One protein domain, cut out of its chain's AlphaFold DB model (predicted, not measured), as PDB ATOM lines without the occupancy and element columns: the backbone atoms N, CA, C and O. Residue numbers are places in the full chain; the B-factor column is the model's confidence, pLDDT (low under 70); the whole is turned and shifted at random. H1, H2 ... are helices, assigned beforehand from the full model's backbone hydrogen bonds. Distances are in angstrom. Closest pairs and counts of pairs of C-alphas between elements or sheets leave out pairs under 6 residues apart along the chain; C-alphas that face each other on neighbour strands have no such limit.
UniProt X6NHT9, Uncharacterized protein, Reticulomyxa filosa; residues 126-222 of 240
ATOM      1  N   GLU A 126      29.515  49.475 105.750       73.06
ATOM      2  CA  GLU A 126      29.363  48.471 106.800       73.06
ATOM      3  C   GLU A 126      30.021  48.900 108.122       73.06
ATOM      4  O   GLU A 126      29.431  48.730 109.190       73.06
ATOM      5  N   LEU A 127      31.179  49.564 108.079       75.12
ATOM      6  CA  LEU A 127      31.816  50.129 109.269       75.12
ATOM      7  C   LEU A 127      30.948  51.205 109.941       75.12
ATOM      8  O   LEU A 127      30.764  51.190 111.161       75.12
ATOM      9  N   GLY A 128      30.375  52.120 109.154       78.69
ATOM     10  CA  GLY A 128      29.470  53.149 109.671       78.69
ATOM     11  C   GLY A 128      28.248  52.536 110.365       78.69
ATOM     12  O   GLY A 128      27.853  52.972 111.450       78.69
ATOM     13  N   LYS A 129      27.693  51.460 109.788       79.50
ATOM     14  CA  LYS A 129      26.599  50.683 110.393       79.50
ATOM     15  C   LYS A 129      27.025  50.010 111.698       79.50
ATOM     16  O   LYS A 129      26.276  50.085 112.671       79.50
ATOM     17  N   GLN A 130      28.207  49.398 111.742       77.88
ATOM     18  CA  GLN A 130      28.725  48.728 112.939       77.88
ATOM     19  C   GLN A 130      28.949  49.702 114.098       77.88
ATOM     20  O   GLN A 130      28.524  49.418 115.218       77.88
ATOM     21  N   ILE A 131      29.535  50.875 113.836       83.06
ATOM     22  CA  ILE A 131      29.712  51.927 114.850       83.06
ATOM     23  C   ILE A 131      28.352  52.405 115.365       83.06
ATOM     24  O   ILE A 131      28.141  52.505 116.574       83.06
ATOM     25  N   LEU A 132      27.401  52.661 114.463       84.69
ATOM     26  CA  LEU A 132      26.068  53.127 114.841       84.69
ATOM     27  C   LEU A 132      25.296  52.089 115.671       84.69
ATOM     28  O   LEU A 132      24.589  52.437 116.624       84.69
ATOM     29  N   PHE A 133      25.441  50.811 115.320       81.94
ATOM     30  CA  PHE A 133      24.868  49.697 116.065       81.94
ATOM     31  C   PHE A 133      25.495  49.575 117.457       81.94
ATOM     32  O   PHE A 133      24.772  49.484 118.451       81.94
ATOM     33  N   TRP A 134      26.825  49.650 117.544       83.75
ATOM     34  CA  TRP A 134      27.550  49.621 118.812       83.75
ATOM     35  C   TRP A 134      27.136  50.774 119.736       83.75
ATOM     36  O   TRP A 134      26.797  50.534 120.897       83.75
ATOM     37  N   LEU A 135      27.054  52.003 119.214       85.12
ATOM     38  CA  LEU A 135      26.568  53.168 119.962       85.12
ATOM     39  C   LEU A 135      25.143  52.951 120.479       85.12
ATOM     40  O   LEU A 135      24.876  53.138 121.665       85.12
ATOM     41  N   SER A 136      24.236  52.486 119.618       84.31
ATOM     42  CA  SER A 136      22.843  52.217 120.001       84.31
ATOM     43  C   SER A 136      22.739  51.147 121.094       84.31
ATOM     44  O   SER A 136      21.933  51.278 122.020       84.31
ATOM     45  N   SER A 137      23.570  50.105 121.014       78.94
ATOM     46  CA  SER A 137      23.676  49.053 122.028       78.94
ATOM     47  C   SER A 137      24.157  49.622 123.365       78.94
ATOM     48  O   SER A 137      23.553  49.349 124.402       78.94
ATOM     49  N   CYS A 138      25.191  50.465 123.356       78.19
ATOM     50  CA  CYS A 138      25.734  51.035 124.583       78.19
ATOM     51  C   CYS A 138      24.768  52.028 125.250       78.19
ATOM     52  O   CYS A 138      24.535  51.917 126.451       78.19
ATOM     53  N   ILE A 139      24.126  52.918 124.485       80.50
ATOM     54  CA  ILE A 139      23.115  53.854 125.013       80.50
ATOM     55  C   ILE A 139      21.939  53.088 125.637       80.50
ATOM     56  O   ILE A 139      21.488  53.406 126.738       80.50
ATOM     57  N   SER A 140      21.483  52.015 124.980       74.25
ATOM     58  CA  SER A 140      20.405  51.165 125.505       74.25
ATOM     59  C   SER A 140      20.788  50.447 126.803       74.25
ATOM     60  O   SER A 140      19.917  50.193 127.630       74.25
ATOM     61  N   ARG A 141      22.074  50.121 126.998       69.94
ATOM     62  CA  ARG A 141      22.585  49.486 128.226       69.94
ATOM     63  C   ARG A 141      22.802  50.494 129.358       69.94
ATOM     64  O   ARG A 141      22.563  50.144 130.509       69.94
ATOM     65  N   ILE A 142      23.213  51.726 129.047       70.50
ATOM     66  CA  ILE A 142      23.383  52.806 130.036       70.50
ATOM     67  C   ILE A 142      22.037  53.210 130.660       70.50
ATOM     68  O   ILE A 142      21.982  53.454 131.861       70.50
ATOM     69  N   ASN A 143      20.938  53.144 129.895       65.19
ATOM     70  CA  ASN A 143      19.559  53.327 130.386       65.19
ATOM     71  C   ASN A 143      19.190  52.428 131.587       65.19
ATOM     72  O   ASN A 143      18.237  52.703 132.317       65.19
ATOM     73  N   GLU A 144      19.935  51.348 131.818       61.66
ATOM     74  CA  GLU A 144      19.744  50.472 132.962       61.66
ATOM     75  C   GLU A 144      20.966  50.526 133.898       61.66
ATOM     76  O   GLU A 144      21.815  49.630 133.862       61.66
ATOM     77  N   PRO A 145      21.065  51.516 134.808       51.91
ATOM     78  CA  PRO A 145      22.192  51.621 135.742       51.91
ATOM     79  C   PRO A 145      22.376  50.355 136.605       51.91
ATOM     80  O   PRO A 145      23.491  49.987 136.979       51.91
ATOM     81  N   HIS A 146      21.301  49.595 136.855       51.69
ATOM     82  CA  HIS A 146      21.373  48.280 137.502       51.69
ATOM     83  C   HIS A 146      21.955  47.174 136.604       51.69
ATOM     84  O   HIS A 146      22.575  46.240 137.116       51.69
ATOM     85  N   GLN A 147      21.811  47.263 135.278       46.38
ATOM     86  CA  GLN A 147      22.490  46.356 134.352       46.38
ATOM     87  C   GLN A 147      23.978  46.659 134.227       46.38
ATOM     88  O   GLN A 147      24.735  45.729 133.955       46.38
ATOM     89  N   PHE A 148      24.427  47.886 134.503       42.19
ATOM     90  CA  PHE A 148      25.859  48.174 134.598       42.19
ATOM     91  C   PHE A 148      26.521  47.309 135.685       42.19
ATOM     92  O   PHE A 148      27.568  46.707 135.452       42.19
ATOM     93  N   LYS A 149      25.828  47.085 136.815       41.81
ATOM     94  CA  LYS A 149      26.257  46.114 137.844       41.81
ATOM     95  C   LYS A 149      26.286  44.663 137.330       41.81
ATOM     96  O   LYS A 149      27.124  43.875 137.757       41.81
ATOM     97  N   ILE A 150      25.408  44.299 136.390       40.03
ATOM     98  CA  ILE A 150      25.373  42.971 135.739       40.03
ATOM     99  C   ILE A 150      26.452  42.848 134.648       40.03
ATOM    100  O   ILE A 150      26.885  41.736 134.332       40.03
ATOM    101  N   MET A 151      26.924  43.967 134.094       44.47
ATOM    102  CA  MET A 151      28.001  44.011 133.106       44.47
ATOM    103  C   MET A 151      29.314  43.452 133.675       44.47
ATOM    104  O   MET A 151      30.103  42.918 132.912       44.47
ATOM    105  N   HIS A 152      29.484  43.424 135.003       45.00
ATOM    106  CA  HIS A 152      30.598  42.754 135.693       45.00
ATOM    107  C   HIS A 152      30.609  41.217 135.593       45.00
ATOM    108  O   HIS A 152      31.544  40.573 136.075       45.00
ATOM    109  N   LYS A 153      29.621  40.581 134.948       49.41
ATOM    110  CA  LYS A 153      29.728  39.160 134.590       49.41
ATOM    111  C   LYS A 153      30.772  39.003 133.475       49.41
ATOM    112  O   LYS A 153      30.554  39.489 132.367       49.41
ATOM    113  N   LYS A 154      31.872  38.285 133.757       50.81
ATOM    114  CA  LYS A 154      33.054  38.085 132.877       50.81
ATOM    115  C   LYS A 154      32.737  37.937 131.376       50.81
ATOM    116  O   LYS A 154      33.416  38.538 130.551       50.81
ATOM    117  N   ASN A 155      31.683  37.205 131.013       55.66
ATOM    118  CA  ASN A 155      31.334  36.939 129.611       55.66
ATOM    119  C   ASN A 155      30.875  38.191 128.837       55.66
ATOM    120  O   ASN A 155      31.167  38.314 127.649       55.66
ATOM    121  N   LYS A 156      30.204  39.148 129.495       61.78
ATOM    122  CA  LYS A 156      29.723  40.380 128.841       61.78
ATOM    123  C   LYS A 156      30.851  41.386 128.600       61.78
ATOM    124  O   LYS A 156      30.853  42.045 127.564       61.78
ATOM    125  N   ILE A 157      31.832  41.447 129.506       64.31
ATOM    126  CA  ILE A 157      33.043  42.270 129.338       64.31
ATOM    127  C   ILE A 157      33.860  41.774 128.145       64.31
ATOM    128  O   ILE A 157      34.251  42.574 127.307       64.31
ATOM    129  N   ASN A 158      34.056  40.458 128.014       65.81
ATOM    130  CA  ASN A 158      34.817  39.892 126.896       65.81
ATOM    131  C   ASN A 158      34.174  40.189 125.530       65.81
ATOM    132  O   ASN A 158      34.889  40.485 124.575       65.81
ATOM    133  N   SER A 159      32.839  40.149 125.433       70.38
ATOM    134  CA  SER A 159      32.123  40.545 124.209       70.38
ATOM    135  C   SER A 159      32.353  42.017 123.875       70.38
ATOM    136  O   SER A 159      32.689  42.346 122.741       70.38
ATOM    137  N   LEU A 160      32.229  42.897 124.872       71.12
ATOM    138  CA  LEU A 160      32.425  44.334 124.695       71.12
ATOM    139  C   LEU A 160      33.871  44.677 124.303       71.12
ATOM    140  O   LEU A 160      34.085  45.500 123.420       71.12
ATOM    141  N   LEU A 161      34.861  44.018 124.915       71.31
ATOM    142  CA  LEU A 161      36.272  44.185 124.562       71.31
ATOM    143  C   LEU A 161      36.537  43.775 123.109       71.31
ATOM    144  O   LEU A 161      37.197  44.516 122.392       71.31
ATOM    145  N   ARG A 162      35.968  42.652 122.645       73.75
ATOM    146  CA  ARG A 162      36.070  42.230 121.236       73.75
ATOM    147  C   ARG A 162      35.424  43.233 120.280       73.75
ATOM    148  O   ARG A 162      35.964  43.475 119.206       73.75
ATOM    149  N   GLU A 163      34.272  43.795 120.643       73.62
ATOM    150  CA  GLU A 163      33.608  44.835 119.846       73.62
ATOM    151  C   GLU A 163      34.474  46.098 119.754       73.62
ATOM    152  O   GLU A 163      34.726  46.586 118.657       73.62
ATOM    153  N   ILE A 164      35.006  46.576 120.880       76.12
ATOM    154  CA  ILE A 164      35.885  47.753 120.925       76.12
ATOM    155  C   ILE A 164      37.190  47.504 120.163       76.12
ATOM    156  O   ILE A 164      37.686  48.401 119.485       76.12
ATOM    157  N   GLU A 165      37.720  46.285 120.200       74.38
ATOM    158  CA  GLU A 165      38.924  45.926 119.454       74.38
ATOM    159  C   GLU A 165      38.703  45.942 117.938       74.38
ATOM    160  O   GLU A 165      39.541  46.472 117.207       74.38
ATOM    161  N   LYS A 166      37.543  45.474 117.455       74.00
ATOM    162  CA  LYS A 166      37.157  45.627 116.040       74.00
ATOM    163  C   LYS A 166      37.067  47.098 115.639       74.00
ATOM    164  O   LYS A 166      37.571  47.479 114.587       74.00
ATOM    165  N   LEU A 167      36.472  47.933 116.492       77.38
ATOM    166  CA  LEU A 167      36.377  49.372 116.243       77.38
ATOM    167  C   LEU A 167      37.762  50.035 116.204       77.38
ATOM    168  O   LEU A 167      38.026  50.853 115.326       77.38
ATOM    169  N   LYS A 168      38.675  49.633 117.097       74.94
ATOM    170  CA  LYS A 168      40.075  50.083 117.107       74.94
ATOM    171  C   LYS A 168      40.815  49.682 115.831       74.94
ATOM    172  O   LYS A 168      41.513  50.512 115.256       74.94
ATOM    173  N   GLN A 169      40.660  48.438 115.372       71.00
ATOM    174  CA  GLN A 169      41.245  47.964 114.109       71.00
ATOM    175  C   GLN A 169      40.694  48.725 112.898       71.00
ATOM    176  O   GLN A 169      41.433  48.994 111.956       71.00
ATOM    177  N   ALA A 170      39.430  49.140 112.958       68.12
ATOM    178  CA  ALA A 170      38.814  50.009 111.962       68.12
ATOM    179  C   ALA A 170      39.240  51.488 112.072       68.12
ATOM    180  O   ALA A 170      38.699  52.350 111.384       68.12
ATOM    181  N   GLY A 171      40.210  51.789 112.936       71.50
ATOM    182  CA  GLY A 171      40.816  53.102 113.070       71.50
ATOM    183  C   GLY A 171      40.159  54.004 114.104       71.50
ATOM    184  O   GLY A 171      40.693  55.091 114.294       71.50
ATOM    185  N   LEU A 172      39.084  53.575 114.787       83.81
ATOM    186  CA  LEU A 172      38.374  54.380 115.785       83.81
ATOM    187  C   LEU A 172      39.221  54.576 117.051       83.81
ATOM    188  O   LEU A 172      39.578  53.624 117.748       83.81
ATOM    189  N   ASN A 173      39.495  55.832 117.384       85.06
ATOM    190  CA  ASN A 173      40.096  56.247 118.650       85.06
ATOM    191  C   ASN A 173      39.158  57.163 119.452       85.06
ATOM    192  O   ASN A 173      38.125  57.611 118.955       85.06
ATOM    193  N   GLU A 174      39.541  57.478 120.691       84.81
ATOM    194  CA  GLU A 174      38.742  58.308 121.603       84.81
ATOM    195  C   GLU A 174      38.381  59.679 121.005       84.81
ATOM    196  O   GLU A 174      37.231  60.103 121.088       84.81
ATOM    197  N   LYS A 175      39.321  60.348 120.320       86.94
ATOM    198  CA  LYS A 175      39.065  61.654 119.686       86.94
ATOM    199  C   LYS A 175      38.040  61.553 118.560       86.94
ATOM    200  O   LYS A 175      37.256  62.476 118.358       86.94
ATOM    201  N   GLN A 176      38.065  60.467 117.791       89.00
ATOM    202  CA  GLN A 176      37.083  60.235 116.733       89.00
ATOM    203  C   GLN A 176      35.725  59.859 117.311       89.00
ATOM    204  O   GLN A 176      34.718  60.345 116.810       89.00
ATOM    205  N   LEU A 177      35.690  59.064 118.383       90.38
ATOM    206  CA  LEU A 177      34.454  58.751 119.091       90.38
ATOM    207  C   LEU A 177      33.796  60.022 119.647       90.38
ATOM    208  O   LEU A 177      32.613  60.240 119.408       90.38
ATOM    209  N   ASP A 178      34.559  60.904 120.294       91.12
ATOM    210  CA  ASP A 178      34.066  62.207 120.763       91.12
ATOM    211  C   ASP A 178      33.512  63.065 119.609       91.12
ATOM    212  O   ASP A 178      32.403  63.596 119.690       91.12
ATOM    213  N   LYS A 179      34.231  63.146 118.477       92.12
ATOM    214  CA  LYS A 179      33.736  63.834 117.269       92.12
ATOM    215  C   LYS A 179      32.426  63.231 116.752       92.12
ATOM    216  O   LYS A 179      31.513  63.985 116.416       92.12
ATOM    217  N   ILE A 180      32.322  61.903 116.699       92.12
ATOM    218  CA  ILE A 180      31.111  61.191 116.266       92.12
ATOM    219  C   ILE A 180      29.938  61.536 117.183       92.12
ATOM    220  O   ILE A 180      28.873  61.908 116.695       92.12
ATOM    221  N   LEU A 181      30.135  61.471 118.502       93.69
ATOM    222  CA  LEU A 181      29.102  61.792 119.487       93.69
ATOM    223  C   LEU A 181      28.621  63.244 119.345       93.69
ATOM    224  O   LEU A 181      27.415  63.490 119.335       93.69
ATOM    225  N   LYS A 182      29.540  64.193 119.126       93.75
ATOM    226  CA  LYS A 182      29.209  65.602 118.853       93.75
ATOM    227  C   LYS A 182      28.434  65.794 117.549       93.75
ATOM    228  O   LYS A 182      27.494  66.583 117.515       93.75
ATOM    229  N   ARG A 183      28.780  65.074 116.476       93.62
ATOM    230  CA  ARG A 183      28.004  65.125 115.223       93.62
ATOM    231  C   ARG A 183      26.604  64.551 115.408       93.62
ATOM    232  O   ARG A 183      25.637  65.152 114.954       93.62
ATOM    233  N   ILE A 184      26.478  63.431 116.116       93.00
ATOM    234  CA  ILE A 184      25.174  62.834 116.414       93.00
ATOM    235  C   ILE A 184      24.324  63.777 117.272       93.00
ATOM    236  O   ILE A 184      23.137  63.922 116.990       93.00
ATOM    237  N   LEU A 185      24.915  64.474 118.248       94.56
ATOM    238  CA  LEU A 185      24.215  65.487 119.042       94.56
ATOM    239  C   LEU A 185      23.544  66.546 118.160       94.56
ATOM    240  O   LEU A 185      22.370  66.836 118.374       94.56
ATOM    241  N   ASN A 186      24.238  67.056 117.136       94.44
ATOM    242  CA  ASN A 186      23.655  68.024 116.196       94.44
ATOM    243  C   ASN A 186      22.415  67.455 115.487       94.44
ATOM    244  O   ASN A 186      21.431  68.154 115.264       94.44
ATOM    245  N   HIS A 187      22.426  66.160 115.156       94.06
ATOM    246  CA  HIS A 187      21.264  65.516 114.543       94.06
ATOM    247  C   HIS A 187      20.096  65.348 115.506       94.06
ATOM    248  O   HIS A 187      18.950  65.477 115.070       94.06
ATOM    249  N   LEU A 188      20.383  65.049 116.776       93.19
ATOM    250  CA  LEU A 188      19.386  64.896 117.836       93.19
ATOM    251  C   LEU A 188      18.762  66.244 118.218       93.19
ATOM    252  O   LEU A 188      17.554  66.291 118.451       93.19
ATOM    253  N   SER A 189      19.548  67.327 118.230       93.44
ATOM    254  CA  SER A 189      19.080  68.671 118.596       93.44
ATOM    255  C   SER A 189      18.033  69.244 117.648       93.44
ATOM    256  O   SER A 189      17.245  70.092 118.050       93.44
ATOM    257  N   ASP A 190      17.965  68.740 116.415       91.81
ATOM    258  CA  ASP A 190      16.919  69.121 115.461       91.81
ATOM    259  C   ASP A 190      15.539  68.543 115.827       91.81
ATOM    260  O   ASP A 190      14.513  68.926 115.257       91.81
ATOM    261  N   HIS A 191      15.478  67.570 116.742       92.38
ATOM    262  CA  HIS A 191      14.219  66.968 117.144       92.38
ATOM    263  C   HIS A 191      13.456  67.903 118.090       92.38
ATOM    264  O   HIS A 191      13.953  68.288 119.136       92.38
ATOM    265  N   LYS A 192      12.178  68.174 117.802       89.62
ATOM    266  CA  LYS A 192      11.319  69.096 118.582       89.62
ATOM    267  C   LYS A 192      11.165  68.800 120.086       89.62
ATOM    268  O   LYS A 192      10.647  69.634 120.812       89.62
ATOM    269  N   LEU A 193      11.502  67.582 120.513       88.56
ATOM    270  CA  LEU A 193      11.441  67.140 121.917       88.56
ATOM    271  C   LEU A 193      12.817  67.197 122.599       88.56
ATOM    272  O   LEU A 193      12.941  66.799 123.748       88.56
ATOM    273  N   PHE A 194      13.858  67.610 121.877       92.94
ATOM    274  CA  PHE A 194      15.203  67.712 122.410       92.94
ATOM    275  C   PHE A 194      15.327  69.015 123.199       92.94
ATOM    276  O   PHE A 194      15.489  70.093 122.626       92.94
ATOM    277  N   ASP A 195      15.199  68.913 124.517       93.25
ATOM    278  CA  ASP A 195      15.334  70.036 125.436       93.25
ATOM    279  C   ASP A 195      16.674  70.000 126.194       93.25
ATOM    280  O   ASP A 195      17.552  69.165 125.954       93.25
ATOM    281  N   PHE A 196      16.842  70.936 127.129       93.38
ATOM    282  CA  PHE A 196      18.047  71.027 127.945       93.38
ATOM    283  C   PHE A 196      18.278  69.784 128.824       93.38
ATOM    284  O   PHE A 196      19.425  69.386 129.005       93.38
ATOM    285  N   LYS A 197      17.221  69.136 129.332       91.50
ATOM    286  CA  LYS A 197      17.336  67.951 130.197       91.50
ATOM    287  C   LYS A 197      17.749  66.716 129.405       91.50
ATOM    288  O   LYS A 197      18.613  65.962 129.848       91.50
ATOM    289  N   ILE A 198      17.203  66.549 128.203       93.12
ATOM    290  CA  ILE A 198      17.637  65.505 127.268       93.12
ATOM    291  C   ILE A 198      19.088  65.720 126.845       93.12
ATOM    292  O   ILE A 198      19.848  64.754 126.758       93.12
ATOM    293  N   LYS A 199      19.496  66.975 126.626       94.19
ATOM    294  CA  LYS A 199      20.891  67.303 126.334       94.19
ATOM    295  C   LYS A 199      21.822  66.926 127.486       94.19
ATOM    296  O   LYS A 199      22.801  66.233 127.237       94.19
ATOM    297  N   GLU A 200      21.515  67.338 128.719       91.50
ATOM    298  CA  GLU A 200      22.308  66.975 129.907       91.50
ATOM    299  C   GLU A 200      22.468  65.453 130.024       91.50
ATOM    300  O   GLU A 200      23.572  64.953 130.235       91.50
ATOM    301  N   MET A 201      21.383  64.707 129.804       89.69
ATOM    302  CA  MET A 201      21.414  63.248 129.829       89.69
ATOM    303  C   MET A 201      22.279  62.650 128.716       89.69
ATOM    304  O   MET A 201      23.031  61.705 128.952       89.69
ATOM    305  N   PHE A 202      22.185  63.184 127.499       92.38
ATOM    306  CA  PHE A 202      23.026  62.738 126.395       92.38
ATOM    307  C   PHE A 202      24.508  63.025 126.662       92.38
ATOM    308  O   PHE A 202      25.344  62.161 126.399       92.38
ATOM    309  N   ASP A 203      24.830  64.191 127.226       90.94
ATOM    310  CA  ASP A 203      26.194  64.568 127.605       90.94
ATOM    311  C   ASP A 203      26.754  63.607 128.677       90.94
ATOM    312  O   ASP A 203      27.890  63.141 128.558       90.94
ATOM    313  N   GLU A 204      25.946  63.224 129.674       88.38
ATOM    314  CA  GLU A 204      26.332  62.233 130.689       88.38
ATOM    315  C   GLU A 204      26.597  60.849 130.073       88.38
ATOM    316  O   GLU A 204      27.606  60.205 130.368       88.38
ATOM    317  N   ILE A 205      25.732  60.403 129.161       87.62
ATOM    318  CA  ILE A 205      25.913  59.144 128.429       87.62
ATOM    319  C   ILE A 205      27.189  59.184 127.590       87.62
ATOM    320  O   ILE A 205      27.951  58.220 127.595       87.62
ATOM    321  N   CYS A 206      27.457  60.296 126.902       89.94
ATOM    322  CA  CYS A 206      28.685  60.477 126.133       89.94
ATOM    323  C   CYS A 206      29.920  60.359 127.024       89.94
ATOM    324  O   CYS A 206      30.864  59.653 126.672       89.94
ATOM    325  N   PHE A 207      29.899  60.984 128.201       87.69
ATOM    326  CA  PHE A 207      30.982  60.876 129.171       87.69
ATOM    327  C   PHE A 207      31.206  59.425 129.629       87.69
ATOM    328  O   PHE A 207      32.337  58.936 129.608       87.69
ATOM    329  N   GLN A 208      30.135  58.699 129.967       83.88
ATOM    330  CA  GLN A 208      30.222  57.286 130.354       83.88
ATOM    331  C   GLN A 208      30.747  56.398 129.214       83.88
ATOM    332  O   GLN A 208      31.564  55.507 129.453       83.88
ATOM    333  N   LEU A 209      30.315  56.649 127.974       84.94
ATOM    334  CA  LEU A 209      30.792  55.946 126.781       84.94
ATOM    335  C   LEU A 209      32.278  56.183 126.534       84.94
ATOM    336  O   LEU A 209      32.991  55.231 126.229       84.94
ATOM    337  N   LEU A 210      32.742  57.426 126.673       86.69
ATOM    338  CA  LEU A 210      34.150  57.769 126.503       86.69
ATOM    339  C   LEU A 210      35.007  57.084 127.568       86.69
ATOM    340  O   LEU A 210      35.971  56.420 127.208       86.69
ATOM    341  N   ILE A 211      34.609  57.122 128.847       83.69
ATOM    342  CA  ILE A 211      35.314  56.385 129.912       83.69
ATOM    343  C   ILE A 211      35.372  54.891 129.592       83.69
ATOM    344  O   ILE A 211      36.439  54.284 129.676       83.69
ATOM    345  N   LEU A 212      34.233  54.294 129.231       78.94
ATOM    346  CA  LEU A 212      34.155  52.871 128.911       78.94
ATOM    347  C   LEU A 212      35.080  52.522 127.743       78.94
ATOM    348  O   LEU A 212      35.839  51.557 127.826       78.94
ATOM    349  N   PHE A 213      35.040  53.330 126.683       82.00
ATOM    350  CA  PHE A 213      35.885  53.159 125.515       82.00
ATOM    351  C   PHE A 213      37.361  53.275 125.883       82.00
ATOM    352  O   PHE A 213      38.112  52.362 125.561       82.00
ATOM    353  N   SER A 214      37.778  54.316 126.609       79.62
ATOM    354  CA  SER A 214      39.172  54.506 127.022       79.62
ATOM    355  C   SER A 214      39.657  53.360 127.908       79.62
ATOM    356  O   SER A 214      40.695  52.769 127.623       79.62
ATOM    357  N   VAL A 215      38.888  52.961 128.928       76.94
ATOM    358  CA  VAL A 215      39.227  51.818 129.796       76.94
ATOM    359  C   VAL A 215      39.413  50.549 128.961       76.94
ATOM    360  O   VAL A 215      40.456  49.900 129.035       76.94
ATOM    361  N   CYS A 216      38.447  50.209 128.110       72.62
ATOM    362  CA  CYS A 216      38.546  49.042 127.237       72.62
ATOM    363  C   CYS A 216      39.685  49.153 126.210       72.62
ATOM    364  O   CYS A 216      40.299  48.142 125.880       72.62
ATOM    365  N   TYR A 217      40.004  50.360 125.744       69.44
ATOM    366  CA  TYR A 217      41.111  50.627 124.829       69.44
ATOM    367  C   TYR A 217      42.471  50.324 125.473       69.44
ATOM    368  O   TYR A 217      43.348  49.778 124.803       69.44
ATOM    369  N   PHE A 218      42.636  50.632 126.767       67.38
ATOM    370  CA  PHE A 218      43.850  50.326 127.535       67.38
ATOM    371  C   PHE A 218      43.987  48.839 127.891       67.38
ATOM    372  O   PHE A 218      45.105  48.331 127.937       67.38
ATOM    373  N   PHE A 219      42.875  48.136 128.140       66.12
ATOM    374  CA  PHE A 219      42.882  46.715 128.522       66.12
ATOM    375  C   PHE A 219      42.758  45.733 127.347       66.12
ATOM    376  O   PHE A 219      42.936  44.531 127.543       66.12
ATOM    377  N   SER A 220      42.459  46.210 126.136       55.59
ATOM    378  CA  SER A 220      42.496  45.391 124.921       55.59
ATOM    379  C   SER A 220      43.957  45.026 124.616       55.59
ATOM    380  O   SER A 220      44.778  45.928 124.407       55.59
ATOM    381  N   PRO A 221      44.330  43.729 124.637       51.81
ATOM    382  CA  PRO A 221      45.687  43.324 124.310       51.81
ATOM    383  C   PRO A 221      45.994  43.769 122.880       51.81
ATOM    384  O   PRO A 221      45.256  43.449 121.956       51.81
ATOM    385  N   CYS A 222      47.100  44.486 122.672       45.78
ATOM    386  CA  CYS A 222      47.656  44.658 121.333       45.78
ATOM    387  C   CYS A 222      48.111  43.282 120.830       45.78
ATOM    388  O   CYS A 222      49.278  42.920 120.969       45.78
TER     389      CYS A 222
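AT A GLANCE: This is residues 126 to 222 of the 240 residues of an uncharacterized protein of Reticulomyxa filosa (UniProt X6NHT9). A long helical hairpin, H4 and H5, lies across a U of three helices, with H1 and H3 as the arms of the U and short H2 bridging them at one end. H5 crosses both arms, while the bridge sticks out beyond the hairpin with residues 144 to 150. The printed part has 97 residues, with five named helices in the order H1, H2, H3, H4, H5 and no named strand; its class is all helix. It is compact, with a radius of gyration of the C-alphas of 13.9 A, and spans 42 by 31 by 21 A.

HOW THE PARTS SIT: Start with H1, residues 126 to 142, and go on to H2, residues 145 to 151: they touch only at the corner, and only just, with 3 pairs of C-alphas within 8 A, the closest being Arg 141 and Gln 147 at 6.9 A. Next comes H3, residues 154 to 169, close but not clearly touching H1; their closest C-alphas, of Ile 131 and Leu 167, are 7.3 A apart, and they run opposite ways. Look then at H4, residues 174 to 189, and H5, residues 196 to 219: this hairpin touches at a shallow tilt of 20 degrees, opposite ways, with the closest C-alphas, of Glu 174 and Ser 214, 6.6 A apart. H5 is the hub, touching three helices. With residues 213 to 217 alone it touches H3, about perpendicular at 90 degrees, the closest C-alphas being Leu 161 and Cys 216 at 6.0 A. With residues 205 to 209 alone it only just touches H1, with 3 pairs of C-alphas within 8 A, the closest being Ile 139 and Ile 205 at 6.9 A. H1 and H4 are near each other; H2 is apart from H4 and H5. Every O i to N i+4 pair is within hydrogen-bond range in H1, H3, H4 and H5; H2 has 1 of 3, beside 4 of 4 O i to N i+3 pairs.

IN THESE COORDINATES: Find C-alpha 126 at (29.363, 48.471, 106.800); from there H1 runs 24.4 A to C-alpha 142. H2 measures 9.9 A, H3 22.7 A and H4 22.4 A. H5 begins at C-alpha 196, (18.047, 71.027, 127.945), and runs 34.8 A to C-alpha 219 at (42.882, 46.715, 128.522).

THE WHOLE: The two C-alphas farthest apart, of Lys 192 and Cys 222, are 43.9 A apart. The printed part has no cut and no long link. Its mean pLDDT is 77.2; look for values under 70 at residue 141, residues 143 to 158, residue 170 and residues 217 to 222.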